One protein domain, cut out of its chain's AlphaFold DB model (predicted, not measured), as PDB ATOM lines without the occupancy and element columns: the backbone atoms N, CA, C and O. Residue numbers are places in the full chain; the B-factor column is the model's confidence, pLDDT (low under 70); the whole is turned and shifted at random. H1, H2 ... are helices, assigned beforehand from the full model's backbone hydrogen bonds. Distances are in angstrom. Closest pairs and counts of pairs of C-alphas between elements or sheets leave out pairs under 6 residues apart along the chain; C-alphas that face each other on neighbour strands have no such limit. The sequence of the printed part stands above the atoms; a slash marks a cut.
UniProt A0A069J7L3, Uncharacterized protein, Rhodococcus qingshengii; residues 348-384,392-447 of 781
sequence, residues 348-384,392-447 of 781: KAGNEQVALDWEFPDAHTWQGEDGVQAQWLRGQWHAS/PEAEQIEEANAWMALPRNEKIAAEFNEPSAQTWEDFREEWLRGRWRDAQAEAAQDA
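This is residues 348 to 384 and 392 to 447 of the 781 residues of an uncharacterized protein of Rhodococcus qingshengii (UniProt A0A069J7L3). Two loosely joined lobes make an open, arch-like shape: in one, the long helix H5 has the short H1 side by side with it, running the opposite way; in the other, H2, H3 and H4 form a small, loose cluster, with H2 crossing H3. The lobes are joined by residues 360 to 371 and residues 416 to 420, and the far end of H5, residues 437 to 446, sticks out as an arm. The printed part has 93 residues with five named helices, H1 to H5 in order along the chain, and no named strand; the class is all helix. The whole is loose, with a radius of gyration of the C-alphas of 16.0 A, and spans 47 by 35 by 21 A.

Start with the longest helix, H5, residues 421 to 446. Near it find H1, residues 352 to 359: the two are close but not clearly touching, and their closest C-alphas, those of Trp 358 and Arg 428, are 7.6 A apart. They run opposite ways at a shallow tilt of 17 degrees. Now look at H2, residues 372 to 382, and H3, residues 393 to 404, which touch; their closest C-alphas, those of Arg 378 and Ala 400, are 6.0 A apart, and their lines are about perpendicular at 84 degrees. H4, residues 407 to 415, is close to H3 but not clearly touching it, with Met 404 and Glu 410 the closest C-alphas at 6.9 A. H4 is also close to H2 but not clearly touching it, with the C-alphas of Leu 377 and Ala 413 closest at 7.9 A. H5 is apart from H2, H3 and H4. In H1, H2, H3 and H5 every O i to N i+4 pair is within hydrogen-bond range; in H4, 3 of 5 are.

Find C-alpha 421 at (115.573, 158.579, 132.340); from there H5 runs 38.0 A to C-alpha 446 at (113.974, 184.487, 104.605). H3 is 16.4 A long and H2 15.1 A, H4 12.9 A and H1 10.4 A. H1 begins at C-alpha 352, at (101.649, 172.964, 117.371).

The two C-alphas farthest apart, those of Pro 407 and Ala 447, are 50.0 A apart. Residues 385 to 391 are not printed, and C-alphas 384 and 392 stand 18.2 A apart across this cut, in the link from H2 to H3. The link from H1 to H2 is long, with 12 residues; those from H3 to H4 and from H4 to H5 are tight. The mean pLDDT of the printed part is 70.2, and 46 residues are under 70, among them residues 361 to 384 and 408 to 423.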
ATOM      1  N   LYS A 348     104.477 178.953 120.721       92.38
ATOM      2  CA  LYS A 348     103.885 179.926 119.787       92.38
ATOM      3  C   LYS A 348     102.902 179.224 118.848       92.38
ATOM      4  O   LYS A 348     103.147 178.103 118.414       92.38
ATOM      5  N   ALA A 349     101.818 179.917 118.501       86.56
ATOM      6  CA  ALA A 349     100.885 179.436 117.487       86.56
ATOM      7  C   ALA A 349     101.594 179.273 116.129       86.56
ATOM      8  O   ALA A 349     102.405 180.126 115.760       86.56
ATOM      9  N   GLY A 350     101.288 178.195 115.409       88.94
ATOM     10  CA  GLY A 350     102.001 177.740 114.210       88.94
ATOM     11  C   GLY A 350     103.045 176.642 114.466       88.94
ATOM     12  O   GLY A 350     103.452 175.978 113.518       88.94
ATOM     13  N   ASN A 351     103.448 176.414 115.724       92.06
ATOM     14  CA  ASN A 351     104.410 175.372 116.113       92.06
ATOM     15  C   ASN A 351     103.745 174.156 116.793       92.06
ATOM     16  O   ASN A 351     104.426 173.359 117.441       92.06
ATOM     17  N   GLU A 352     102.425 173.989 116.659       91.94
ATOM     18  CA  GLU A 352     101.649 172.964 117.371       91.94
ATOM     19  C   GLU A 352     102.138 171.537 117.079       91.94
ATOM     20  O   GLU A 352     102.111 170.693 117.972       91.94
ATOM     21  N   GLN A 353     102.645 171.268 115.869       84.31
ATOM     22  CA  GLN A 353     103.232 169.966 115.540       84.31
ATOM     23  C   GLN A 353     104.499 169.689 116.360       84.31
ATOM     24  O   GLN A 353     104.647 168.593 116.881       84.31
ATOM     25  N   VAL A 354     105.373 170.682 116.557       87.00
ATOM     26  CA  VAL A 354     106.598 170.522 117.365       87.00
ATOM     27  C   VAL A 354     106.251 170.298 118.840       87.00
ATOM     28  O   VAL A 354     106.922 169.527 119.519       87.00
ATOM     29  N   ALA A 355     105.176 170.925 119.331       88.44
ATOM     30  CA  ALA A 355     104.655 170.664 120.671       88.44
ATOM     31  C   ALA A 355     104.087 169.238 120.815       88.44
ATOM     32  O   ALA A 355     104.315 168.600 121.839       88.44
ATOM     33  N   LEU A 356     103.399 168.716 119.791       83.81
ATOM     34  CA  LEU A 356     102.906 167.334 119.769       83.81
ATOM     35  C   LEU A 356     104.048 166.313 119.677       83.81
ATOM     36  O   LEU A 356     104.080 165.386 120.481       83.81
ATOM     37  N   ASP A 357     105.007 166.519 118.769       82.38
ATOM     38  CA  ASP A 357     106.221 165.700 118.621       82.38
ATOM     39  C   ASP A 357     107.033 165.655 119.934       82.38
ATOM     40  O   ASP A 357     107.633 164.635 120.277       82.38
ATOM     41  N   TRP A 358     107.032 166.762 120.690       84.12
ATOM     42  CA  TRP A 358     107.654 166.868 122.008       84.12
ATOM     43  C   TRP A 358     106.872 166.146 123.112       84.12
ATOM     44  O   TRP A 358     107.478 165.415 123.901       84.12
ATOM     45  N   GLU A 359     105.562 166.383 123.238       81.50
ATOM     46  CA  GLU A 359     104.736 165.819 124.320       81.50
ATOM     47  C   GLU A 359     104.472 164.318 124.137       81.50
ATOM     48  O   GLU A 359     104.450 163.580 125.124       81.50
ATOM     49  N   PHE A 360     104.337 163.864 122.889       74.00
ATOM     50  CA  PHE A 360     104.012 162.489 122.517       74.00
ATOM     51  C   PHE A 360     105.070 161.918 121.555       74.00
ATOM     52  O   PHE A 360     104.806 161.774 120.359       74.00
ATOM     53  N   PRO A 361     106.268 161.554 122.058       63.31
ATOM     54  CA  PRO A 361     107.266 160.832 121.278       63.31
ATOM     55  C   PRO A 361     106.823 159.370 121.076       63.31
ATOM     56  O   PRO A 361     107.352 158.443 121.691       63.31
ATOM     57  N   ASP A 362     105.808 159.170 120.231       55.31
ATOM     58  CA  ASP A 362     105.302 157.856 119.838       55.31
ATOM     59  C   ASP A 362     106.438 157.039 119.217       55.31
ATOM     60  O   ASP A 362     107.037 157.449 118.224       55.31
ATOM     61  N   ALA A 363     106.720 155.854 119.765       47.47
ATOM     62  CA  ALA A 363     107.900 155.064 119.397       47.47
ATOM     63  C   ALA A 363     108.044 154.815 117.879       47.47
ATOM     64  O   ALA A 363     109.154 154.630 117.396       47.47
ATOM     65  N   HIS A 364     106.948 154.857 117.117       45.25
ATOM     66  CA  HIS A 364     106.942 154.639 115.673       45.25
ATOM     67  C   HIS A 364     107.343 155.854 114.815       45.25
ATOM     68  O   HIS A 364     107.795 155.639 113.694       45.25
ATOM     69  N   THR A 365     107.251 157.102 115.295       51.34
ATOM     70  CA  THR A 365     107.810 158.256 114.548       51.34
ATOM     71  C   THR A 365     109.330 158.346 114.693       51.34
ATOM     72  O   THR A 365     110.008 158.818 113.784       51.34
ATOM     73  N   TRP A 366     109.880 157.804 115.782       51.22
ATOM     74  CA  TRP A 366     111.322 157.758 116.060       51.22
ATOM     75  C   TRP A 366     112.001 156.457 115.560       51.22
ATOM     76  O   TRP A 366     113.222 156.332 115.661       51.22
ATOM     77  N   GLN A 367     111.227 155.521 114.981       44.16
ATOM     78  CA  GLN A 367     111.645 154.215 114.425       44.16
ATOM     79  C   GLN A 367     111.573 154.129 112.880       44.16
ATOM     80  O   GLN A 367     111.490 153.035 112.322       44.16
ATOM     81  N   GLY A 368     111.592 155.260 112.166       46.59
ATOM     82  CA  GLY A 368     111.768 155.252 110.705       46.59
ATOM     83  C   GLY A 368     113.133 154.689 110.269       46.59
ATOM     84  O   GLY A 368     113.999 154.432 111.103       46.59
ATOM     85  N   GLU A 369     113.364 154.545 108.961       45.47
ATOM     86  CA  GLU A 369     114.656 154.063 108.426       45.47
ATOM     87  C   GLU A 369     115.827 155.031 108.738       45.47
ATOM     88  O   GLU A 369     116.964 154.597 108.924       45.47
ATOM     89  N   ASP A 370     115.527 156.322 108.940       50.22
ATOM     90  CA  ASP A 370     116.424 157.339 109.522       50.22
ATOM     91  C   ASP A 370     116.059 157.702 110.979       50.22
ATOM     92  O   ASP A 370     116.261 158.827 111.438       50.22
ATOM     93  N   GLY A 371     115.490 156.746 111.717       57.56
ATOM     94  CA  GLY A 371     115.100 156.899 113.117       57.56
ATOM     95  C   GLY A 371     116.278 157.218 114.043       57.56
ATOM     96  O   GLY A 371     117.437 156.922 113.756       57.56
ATOM     97  N   VAL A 372     115.987 157.796 115.207       54.12
ATOM     98  CA  VAL A 372     117.019 158.328 116.118       54.12
ATOM     99  C   VAL A 372     117.952 157.253 116.674       54.12
ATOM    100  O   VAL A 372     119.133 157.520 116.881       54.12
ATOM    101  N   GLN A 373     117.471 156.018 116.837       56.56
ATOM    102  CA  GLN A 373     118.335 154.885 117.178       56.56
ATOM    103  C   GLN A 373     119.377 154.623 116.075       56.56
ATOM    104  O   GLN A 373     120.541 154.383 116.386       56.56
ATOM    105  N   ALA A 374     118.995 154.738 114.798       55.81
ATOM    106  CA  ALA A 374     119.918 154.616 113.674       55.81
ATOM    107  C   ALA A 374     120.876 155.815 113.591       55.81
ATOM    108  O   ALA A 374     122.059 155.610 113.350       55.81
ATOM    109  N   GLN A 375     120.425 157.047 113.856       60.56
ATOM    110  CA  GLN A 375     121.322 158.214 113.907       60.56
ATOM    111  C   GLN A 375     122.356 158.111 115.041       60.56
ATOM    112  O   GLN A 375     123.539 158.356 114.812       60.56
ATOM    113  N   TRP A 376     121.948 157.689 116.244       62.78
ATOM    114  CA  TRP A 376     122.873 157.484 117.364       62.78
ATOM    115  C   TRP A 376     123.873 156.353 117.081       62.78
ATOM    116  O   TRP A 376     125.068 156.524 117.318       62.78
ATOM    117  N   LEU A 377     123.418 155.230 116.511       57.56
ATOM    118  CA  LEU A 377     124.299 154.121 116.133       57.56
ATOM    119  C   LEU A 377     125.244 154.483 114.971       57.56
ATOM    120  O   LEU A 377     126.419 154.135 115.051       57.56
ATOM    121  N   ARG A 378     124.798 155.243 113.955       62.25
ATOM    122  CA  ARG A 378     125.684 155.830 112.924       62.25
ATOM    123  C   ARG A 378     126.734 156.745 113.572       62.25
ATOM    124  O   ARG A 378     127.909 156.651 113.241       62.25
ATOM    125  N   GLY A 379     126.349 157.563 114.556       61.69
ATOM    126  CA  GLY A 379     127.277 158.394 115.333       61.69
ATOM    127  C   GLY A 379     128.324 157.592 116.120       61.69
ATOM    128  O   GLY A 379     129.502 157.945 116.106       61.69
ATOM    129  N   GLN A 380     127.929 156.483 116.757       61.91
ATOM    130  CA  GLN A 380     128.866 155.562 117.418       61.91
ATOM    131  C   GLN A 380     129.781 154.842 116.416       61.91
ATOM    132  O   GLN A 380     130.963 154.662 116.700       61.91
ATOM    133  N   TRP A 381     129.269 154.477 115.236       64.44
ATOM    134  CA  TRP A 381     130.066 153.896 114.155       64.44
ATOM    135  C   TRP A 381     131.139 154.875 113.655       64.44
ATOM    136  O   TRP A 381     132.323 154.538 113.708       64.44
ATOM    137  N   HIS A 382     130.763 156.113 113.305       59.41
ATOM    138  CA  HIS A 382     131.706 157.176 112.923       59.41
ATOM    139  C   HIS A 382     132.747 157.474 114.019       59.41
ATOM    140  O   HIS A 382     133.903 157.747 113.714       59.41
ATOM    141  N   ALA A 383     132.372 157.385 115.301       56.62
ATOM    142  CA  ALA A 383     133.309 157.530 116.419       56.62
ATOM    143  C   ALA A 383     134.247 156.316 116.611       56.62
ATOM    144  O   ALA A 383     135.216 156.411 117.368       56.62
ATOM    145  N   SER A 384     133.967 155.181 115.961       59.41
ATOM    146  CA  SER A 384     134.716 153.926 116.110       59.41
ATOM    147  C   SER A 384     135.711 153.631 114.980       59.41
ATOM    148  O   SER A 384     136.657 152.875 115.208       59.41
ATOM    149  N   PRO A 392     131.386 157.496  99.221       79.75
ATOM    150  CA  PRO A 392     130.079 158.118  99.019       79.75
ATOM    151  C   PRO A 392     129.132 157.858 100.197       79.75
ATOM    152  O   PRO A 392     129.119 156.769 100.766       79.75
ATOM    153  N   GLU A 393     128.268 158.825 100.507       67.88
ATOM    154  CA  GLU A 393     127.293 158.766 101.612       67.88
ATOM    155  C   GLU A 393     126.437 157.482 101.613       67.88
ATOM    156  O   GLU A 393     126.208 156.888 102.662       67.88
ATOM    157  N   ALA A 394     126.030 156.996 100.435       71.69
ATOM    158  CA  ALA A 394     125.270 155.751 100.307       71.69
ATOM    159  C   ALA A 394     126.069 154.499 100.728       71.69
ATOM    160  O   ALA A 394     125.505 153.609 101.360       71.69
ATOM    161  N   GLU A 395     127.370 154.442 100.423       74.62
ATOM    162  CA  GLU A 395     128.244 153.331 100.831       74.62
ATOM    163  C   GLU A 395     128.574 153.428 102.329       74.62
ATOM    164  O   GLU A 395     128.559 152.412 103.017       74.62
ATOM    165  N   GLN A 396     128.737 154.642 102.876       69.12
ATOM    166  CA  GLN A 396     128.856 154.846 104.328       69.12
ATOM    167  C   GLN A 396     127.608 154.358 105.085       69.12
ATOM    168  O   GLN A 396     127.722 153.731 106.136       69.12
ATOM    169  N   ILE A 397     126.405 154.605 104.553       66.62
ATOM    170  CA  ILE A 397     125.152 154.103 105.138       66.62
ATOM    171  C   ILE A 397     125.079 152.568 105.051       66.62
ATOM    172  O   ILE A 397     124.624 151.929 106.002       66.62
ATOM    173  N   GLU A 398     125.540 151.954 103.957       74.62
ATOM    174  CA  GLU A 398     125.581 150.491 103.823       74.62
ATOM    175  C   GLU A 398     126.594 149.846 104.789       74.62
ATOM    176  O   GLU A 398     126.243 148.882 105.475       74.62
ATOM    177  N   GLU A 399     127.796 150.415 104.945       74.19
ATOM    178  CA  GLU A 399     128.790 149.950 105.924       74.19
ATOM    179  C   GLU A 399     128.325 150.144 107.375       74.19
ATOM    180  O   GLU A 399     128.428 149.208 108.171       74.19
ATOM    181  N   ALA A 400     127.717 151.285 107.719       66.81
ATOM    182  CA  ALA A 400     127.129 151.506 109.043       66.81
ATOM    183  C   ALA A 400     126.044 150.464 109.372       66.81
ATOM    184  O   ALA A 400     125.993 149.925 110.481       66.81
ATOM    185  N   ASN A 401     125.188 150.137 108.397       71.00
ATOM    186  CA  ASN A 401     124.167 149.099 108.538       71.00
ATOM    187  C   ASN A 401     124.786 147.696 108.691       71.00
ATOM    188  O   ASN A 401     124.333 146.913 109.531       71.00
ATOM    189  N   ALA A 402     125.850 147.386 107.945       76.25
ATOM    190  CA  ALA A 402     126.591 146.132 108.081       76.25
ATOM    191  C   ALA A 402     127.305 146.014 109.444       76.25
ATOM    192  O   ALA A 402     127.293 144.942 110.053       76.25
ATOM    193  N   TRP A 403     127.862 147.114 109.960       75.81
ATOM    194  CA  TRP A 403     128.476 147.197 111.288       75.81
ATOM    195  C   TRP A 403     127.442 147.006 112.405       75.81
ATOM    196  O   TRP A 403     127.689 146.253 113.351       75.81
ATOM    197  N   MET A 404     126.256 147.615 112.290       62.53
ATOM    198  CA  MET A 404     125.151 147.409 113.239       62.53
ATOM    199  C   MET A 404     124.669 145.949 113.271       62.53
ATOM    200  O   MET A 404     124.309 145.453 114.337       62.53
ATOM    201  N   ALA A 405     124.718 145.241 112.139       72.88
ATOM    202  CA  ALA A 405     124.324 143.835 112.027       72.88
ATOM    203  C   ALA A 405     125.331 142.826 112.633       72.88
ATOM    204  O   ALA A 405     125.086 141.617 112.605       72.88
ATOM    205  N   LEU A 406     126.466 143.276 113.182       76.31
ATOM    206  CA  LEU A 406     127.431 142.392 113.843       76.31
ATOM    207  C   LEU A 406     126.923 141.958 115.239       76.31
ATOM    208  O   LEU A 406     126.623 142.823 116.061       76.31
ATOM    209  N   PRO A 407     126.951 140.658 115.610       73.56
ATOM    210  CA  PRO A 407     126.436 140.182 116.908       73.56
ATOM    211  C   PRO A 407     127.119 140.746 118.166       73.56
ATOM    212  O   PRO A 407     126.606 140.628 119.279       73.56
ATOM    213  N   ARG A 408     128.295 141.370 118.025       63.66
ATOM    214  CA  ARG A 408     128.936 142.133 119.110       63.66
ATOM    215  C   ARG A 408     128.221 143.465 119.368       63.66
ATOM    216  O   ARG A 408     128.167 143.910 120.513       63.66
ATOM    217  N   ASN A 409     127.669 144.059 118.317       65.50
ATOM    218  CA  ASN A 409     127.038 145.372 118.305       65.50
ATOM    219  C   ASN A 409     125.525 145.261 118.566       65.50
ATOM    220  O   ASN A 409     124.971 146.151 119.203       65.50
ATOM    221  N   GLU A 410     124.896 144.111 118.266       61.31
ATOM    222  CA  GLU A 410     123.574 143.740 118.811       61.31
ATOM    223  C   GLU A 410     123.511 143.916 120.340       61.31
ATOM    224  O   GLU A 410     122.510 144.391 120.871       61.31
ATOM    225  N   LYS A 411     124.592 143.588 121.067       60.56
ATOM    226  CA  LYS A 411     124.651 143.771 122.527       60.56
ATOM    227  C   LYS A 411     124.700 145.246 122.942       60.56
ATOM    228  O   LYS A 411     124.102 145.596 123.952       60.56
ATOM    229  N   ILE A 412     125.354 146.103 122.155       59.56
ATOM    230  CA  ILE A 412     125.391 147.559 122.376       59.56
ATOM    231  C   ILE A 412     123.998 148.154 122.107       59.56
ATOM    232  O   ILE A 412     123.492 148.931 122.911       59.56
ATOM    233  N   ALA A 413     123.333 147.721 121.032       56.34
ATOM    234  CA  ALA A 413     121.955 148.108 120.728       56.34
ATOM    235  C   ALA A 413     120.942 147.597 121.775       56.34
ATOM    236  O   ALA A 413     119.963 148.284 122.062       56.34
ATOM    237  N   ALA A 414     121.182 146.428 122.381       57.81
ATOM    238  CA  ALA A 414     120.371 145.901 123.478       57.81
ATOM    239  C   ALA A 414     120.586 146.666 124.797       57.81
ATOM    240  O   ALA A 414     119.619 146.920 125.509       57.81
ATOM    241  N   GLU A 415     121.819 147.077 125.106       55.12
ATOM    242  CA  GLU A 415     122.125 147.944 126.257       55.12
ATOM    243  C   GLU A 415     121.546 149.361 126.081       55.12
ATOM    244  O   GLU A 415     121.140 149.980 127.059       55.12
ATOM    245  N   PHE A 416     121.391 149.836 124.840       52.59
ATOM    246  CA  PHE A 416     120.669 151.076 124.523       52.59
ATOM    247  C   PHE A 416     119.137 150.967 124.678       52.59
ATOM    248  O   PHE A 416     118.444 151.979 124.628       52.59
ATOM    249  N   ASN A 417     118.581 149.766 124.873       52.25
ATOM    250  CA  ASN A 417     117.131 149.556 124.971       52.25
ATOM    251  C   ASN A 417     116.566 149.818 126.388       52.25
ATOM    252  O   ASN A 417     115.350 149.825 126.574       52.25
ATOM    253  N   GLU A 418     117.436 150.087 127.371       49.69
ATOM    254  CA  GLU A 418     117.087 150.672 128.675       49.69
ATOM    255  C   GLU A 418     117.890 151.972 128.921       49.69
ATOM    256  O   GLU A 418     118.776 152.000 129.781       49.69
ATOM    257  N   PRO A 419     117.616 153.083 128.199       51.12
ATOM    258  CA  PRO A 419     118.223 154.370 128.521       51.12
ATOM    259  C   PRO A 419     117.855 154.780 129.949       51.12
ATOM    260  O   PRO A 419     116.707 154.637 130.378       51.12
ATOM    261  N   SER A 420     118.801 155.375 130.676       57.53
ATOM    262  CA  SER A 420     118.448 156.067 131.915       57.53
ATOM    263  C   SER A 420     117.457 157.199 131.607       57.53
ATOM    264  O   SER A 420     117.538 157.826 130.546       57.53
ATOM    265  N   ALA A 421     116.539 157.494 132.533       60.34
ATOM    266  CA  ALA A 421     115.573 158.579 132.340       60.34
ATOM    267  C   ALA A 421     116.270 159.918 132.020       60.34
ATOM    268  O   ALA A 421     115.824 160.635 131.131       60.34
ATOM    269  N   GLN A 422     117.420 160.176 132.658       64.19
ATOM    270  CA  GLN A 422     118.274 161.335 132.397       64.19
ATOM    271  C   GLN A 422     118.706 161.401 130.925       64.19
ATOM    272  O   GLN A 422     118.380 162.357 130.234       64.19
ATOM    273  N   THR A 423     119.322 160.334 130.401       69.94
ATOM    274  CA  THR A 423     119.772 160.275 128.996       69.94
ATOM    275  C   THR A 423     118.644 160.418 127.966       69.94
ATOM    276  O   THR A 423     118.917 160.762 126.818       69.94
ATOM    277  N   TRP A 424     117.385 160.175 128.347       72.81
ATOM    278  CA  TRP A 424     116.221 160.422 127.488       72.81
ATOM    279  C   TRP A 424     115.722 161.875 127.559       72.81
ATOM    280  O   TRP A 424     115.292 162.429 126.546       72.81
ATOM    281  N   GLU A 425     115.798 162.515 128.729       79.12
ATOM    282  CA  GLU A 425     115.505 163.945 128.880       79.12
ATOM    283  C   GLU A 425     116.580 164.802 128.198       79.12
ATOM    284  O   GLU A 425     116.229 165.610 127.337       79.12
ATOM    285  N   ASP A 426     117.865 164.542 128.459       80.06
ATOM    286  CA  ASP A 426     119.007 165.223 127.828       80.06
ATOM    287  C   ASP A 426     118.901 165.188 126.288       80.06
ATOM    288  O   ASP A 426     119.084 166.199 125.604       80.06
ATOM    289  N   PHE A 427     118.547 164.018 125.736       79.38
ATOM    290  CA  PHE A 427     118.374 163.824 124.299       79.38
ATOM    291  C   PHE A 427     117.209 164.646 123.726       79.38
ATOM    292  O   PHE A 427     117.379 165.337 122.717       79.38
ATOM    293  N   ARG A 428     116.031 164.619 124.371       83.88
ATOM    294  CA  ARG A 428     114.886 165.449 123.949       83.88
ATOM    295  C   ARG A 428     115.274 166.926 123.962       83.88
ATOM    296  O   ARG A 428     114.969 167.651 123.016       83.88
ATOM    297  N   GLU A 429     115.982 167.371 124.997       90.31
ATOM    298  CA  GLU A 429     116.392 168.766 125.157       90.31
ATOM    299  C   GLU A 429     117.434 169.241 124.133       90.31
ATOM    300  O   GLU A 429     117.435 170.428 123.805       90.31
ATOM    301  N   GLU A 430     118.265 168.361 123.563       87.38
ATOM    302  CA  GLU A 430     119.047 168.687 122.357       87.38
ATOM    303  C   GLU A 430     118.186 168.675 121.087       87.38
ATOM    304  O   GLU A 430     118.284 169.618 120.307       87.38
ATOM    305  N   TRP A 431     117.283 167.703 120.891       89.88
ATOM    306  CA  TRP A 431     116.390 167.678 119.717       89.88
ATOM    307  C   TRP A 431     115.570 168.970 119.581       89.88
ATOM    308  O   TRP A 431     115.515 169.564 118.504       89.88
ATOM    309  N   LEU A 432     114.980 169.455 120.679       90.75
ATOM    310  CA  LEU A 432     114.190 170.690 120.669       90.75
ATOM    311  C   LEU A 432     115.059 171.933 120.421       90.75
ATOM    312  O   LEU A 432     114.611 172.857 119.739       90.75
ATOM    313  N   ARG A 433     116.301 171.962 120.926       92.69
ATOM    314  CA  ARG A 433     117.256 173.032 120.602       92.69
ATOM    315  C   ARG A 433     117.681 172.974 119.136       92.69
ATOM    316  O   ARG A 433     117.679 174.018 118.498       92.69
ATOM    317  N   GLY A 434     117.933 171.790 118.577       86.81
ATOM    318  CA  GLY A 434     118.181 171.575 117.147       86.81
ATOM    319  C   GLY A 434     117.060 172.147 116.282       86.81
ATOM    320  O   GLY A 434     117.288 173.102 115.547       86.81
ATOM    321  N   ARG A 435     115.818 171.681 116.481       89.44
ATOM    322  CA  ARG A 435     114.637 172.158 115.731       89.44
ATOM    323  C   ARG A 435     114.405 173.666 115.871       89.44
ATOM    324  O   ARG A 435     113.925 174.304 114.937       89.44
ATOM    325  N   TRP A 436     114.755 174.251 117.018       92.06
ATOM    326  CA  TRP A 436     114.716 175.700 117.212       92.06
ATOM    327  C   TRP A 436     115.837 176.431 116.456       92.06
ATOM    328  O   TRP A 436     115.549 177.456 115.839       92.06
ATOM    329  N   ARG A 437     117.076 175.915 116.450       89.75
ATOM    330  CA  ARG A 437     118.192 176.460 115.650       89.75
ATOM    331  C   ARG A 437     117.887 176.395 114.155       89.75
ATOM    332  O   ARG A 437     118.082 177.402 113.479       89.75
ATOM    333  N   ASP A 438     117.336 175.283 113.666       86.19
ATOM    334  CA  ASP A 438     116.889 175.128 112.274       86.19
ATOM    335  C   ASP A 438     115.869 176.221 111.916       86.19
ATOM    336  O   ASP A 438     116.068 176.986 110.975       86.19
ATOM    337  N   ALA A 439     114.836 176.392 112.749       86.19
ATOM    338  CA  ALA A 439     113.819 177.423 112.558       86.19
ATOM    339  C   ALA A 439     114.351 178.864 112.717       86.19
ATOM    340  O   ALA A 439     113.763 179.792 112.162       86.19
ATOM    341  N   GLN A 440     115.443 179.094 113.463       85.31
ATOM    342  CA  GLN A 440     116.158 180.379 113.434       85.31
ATOM    343  C   GLN A 440     116.944 180.555 112.127       85.31
ATOM    344  O   GLN A 440     116.966 181.660 111.594       85.31
ATOM    345  N   ALA A 441     117.567 179.499 111.598       79.06
ATOM    346  CA  ALA A 441     118.358 179.547 110.371       79.06
ATOM    347  C   ALA A 441     117.489 179.741 109.116       79.06
ATOM    348  O   ALA A 441     117.857 180.535 108.252       79.06
ATOM    349  N   GLU A 442     116.332 179.080 109.033       83.25
ATOM    350  CA  GLU A 442     115.321 179.316 107.993       83.25
ATOM    351  C   GLU A 442     114.789 180.755 108.079       83.25
ATOM    352  O   GLU A 442     114.874 181.514 107.113       83.25
ATOM    353  N   ALA A 443     114.352 181.189 109.269       79.94
ATOM    354  CA  ALA A 443     113.862 182.552 109.476       79.94
ATOM    355  C   ALA A 443     114.923 183.635 109.206       79.94
ATOM    356  O   ALA A 443     114.562 184.745 108.827       79.94
ATOM    357  N   ALA A 444     116.215 183.338 109.379       72.44
ATOM    358  CA  ALA A 444     117.319 184.248 109.067       72.44
ATOM    359  C   ALA A 444     117.717 184.257 107.578       72.44
ATOM    360  O   ALA A 444     118.336 185.222 107.137       72.44
ATOM    361  N   GLN A 445     117.369 183.218 106.808       75.12
ATOM    362  CA  GLN A 445     117.531 183.193 105.348       75.12
ATOM    363  C   GLN A 445     116.386 183.930 104.638       75.12
ATOM    364  O   GLN A 445     116.637 184.653 103.676       75.12
ATOM    365  N   ASP A 446     115.154 183.790 105.138       72.69
ATOM    366  CA  ASP A 446     113.974 184.487 104.605       72.69
ATOM    367  C   ASP A 446     113.838 185.939 105.108       72.69
ATOM    368  O   ASP A 446     113.144 186.755 104.490       72.69
ATOM    369  N   ALA A 447     114.488 186.301 106.220       62.16
ATOM    370  CA  ALA A 447     114.516 187.681 106.694       62.16
ATOM    371  C   ALA A 447     115.458 188.552 105.838       62.16
ATOM    372  O   ALA A 447     116.620 188.191 105.640       62.16
TER     373      ALA A 447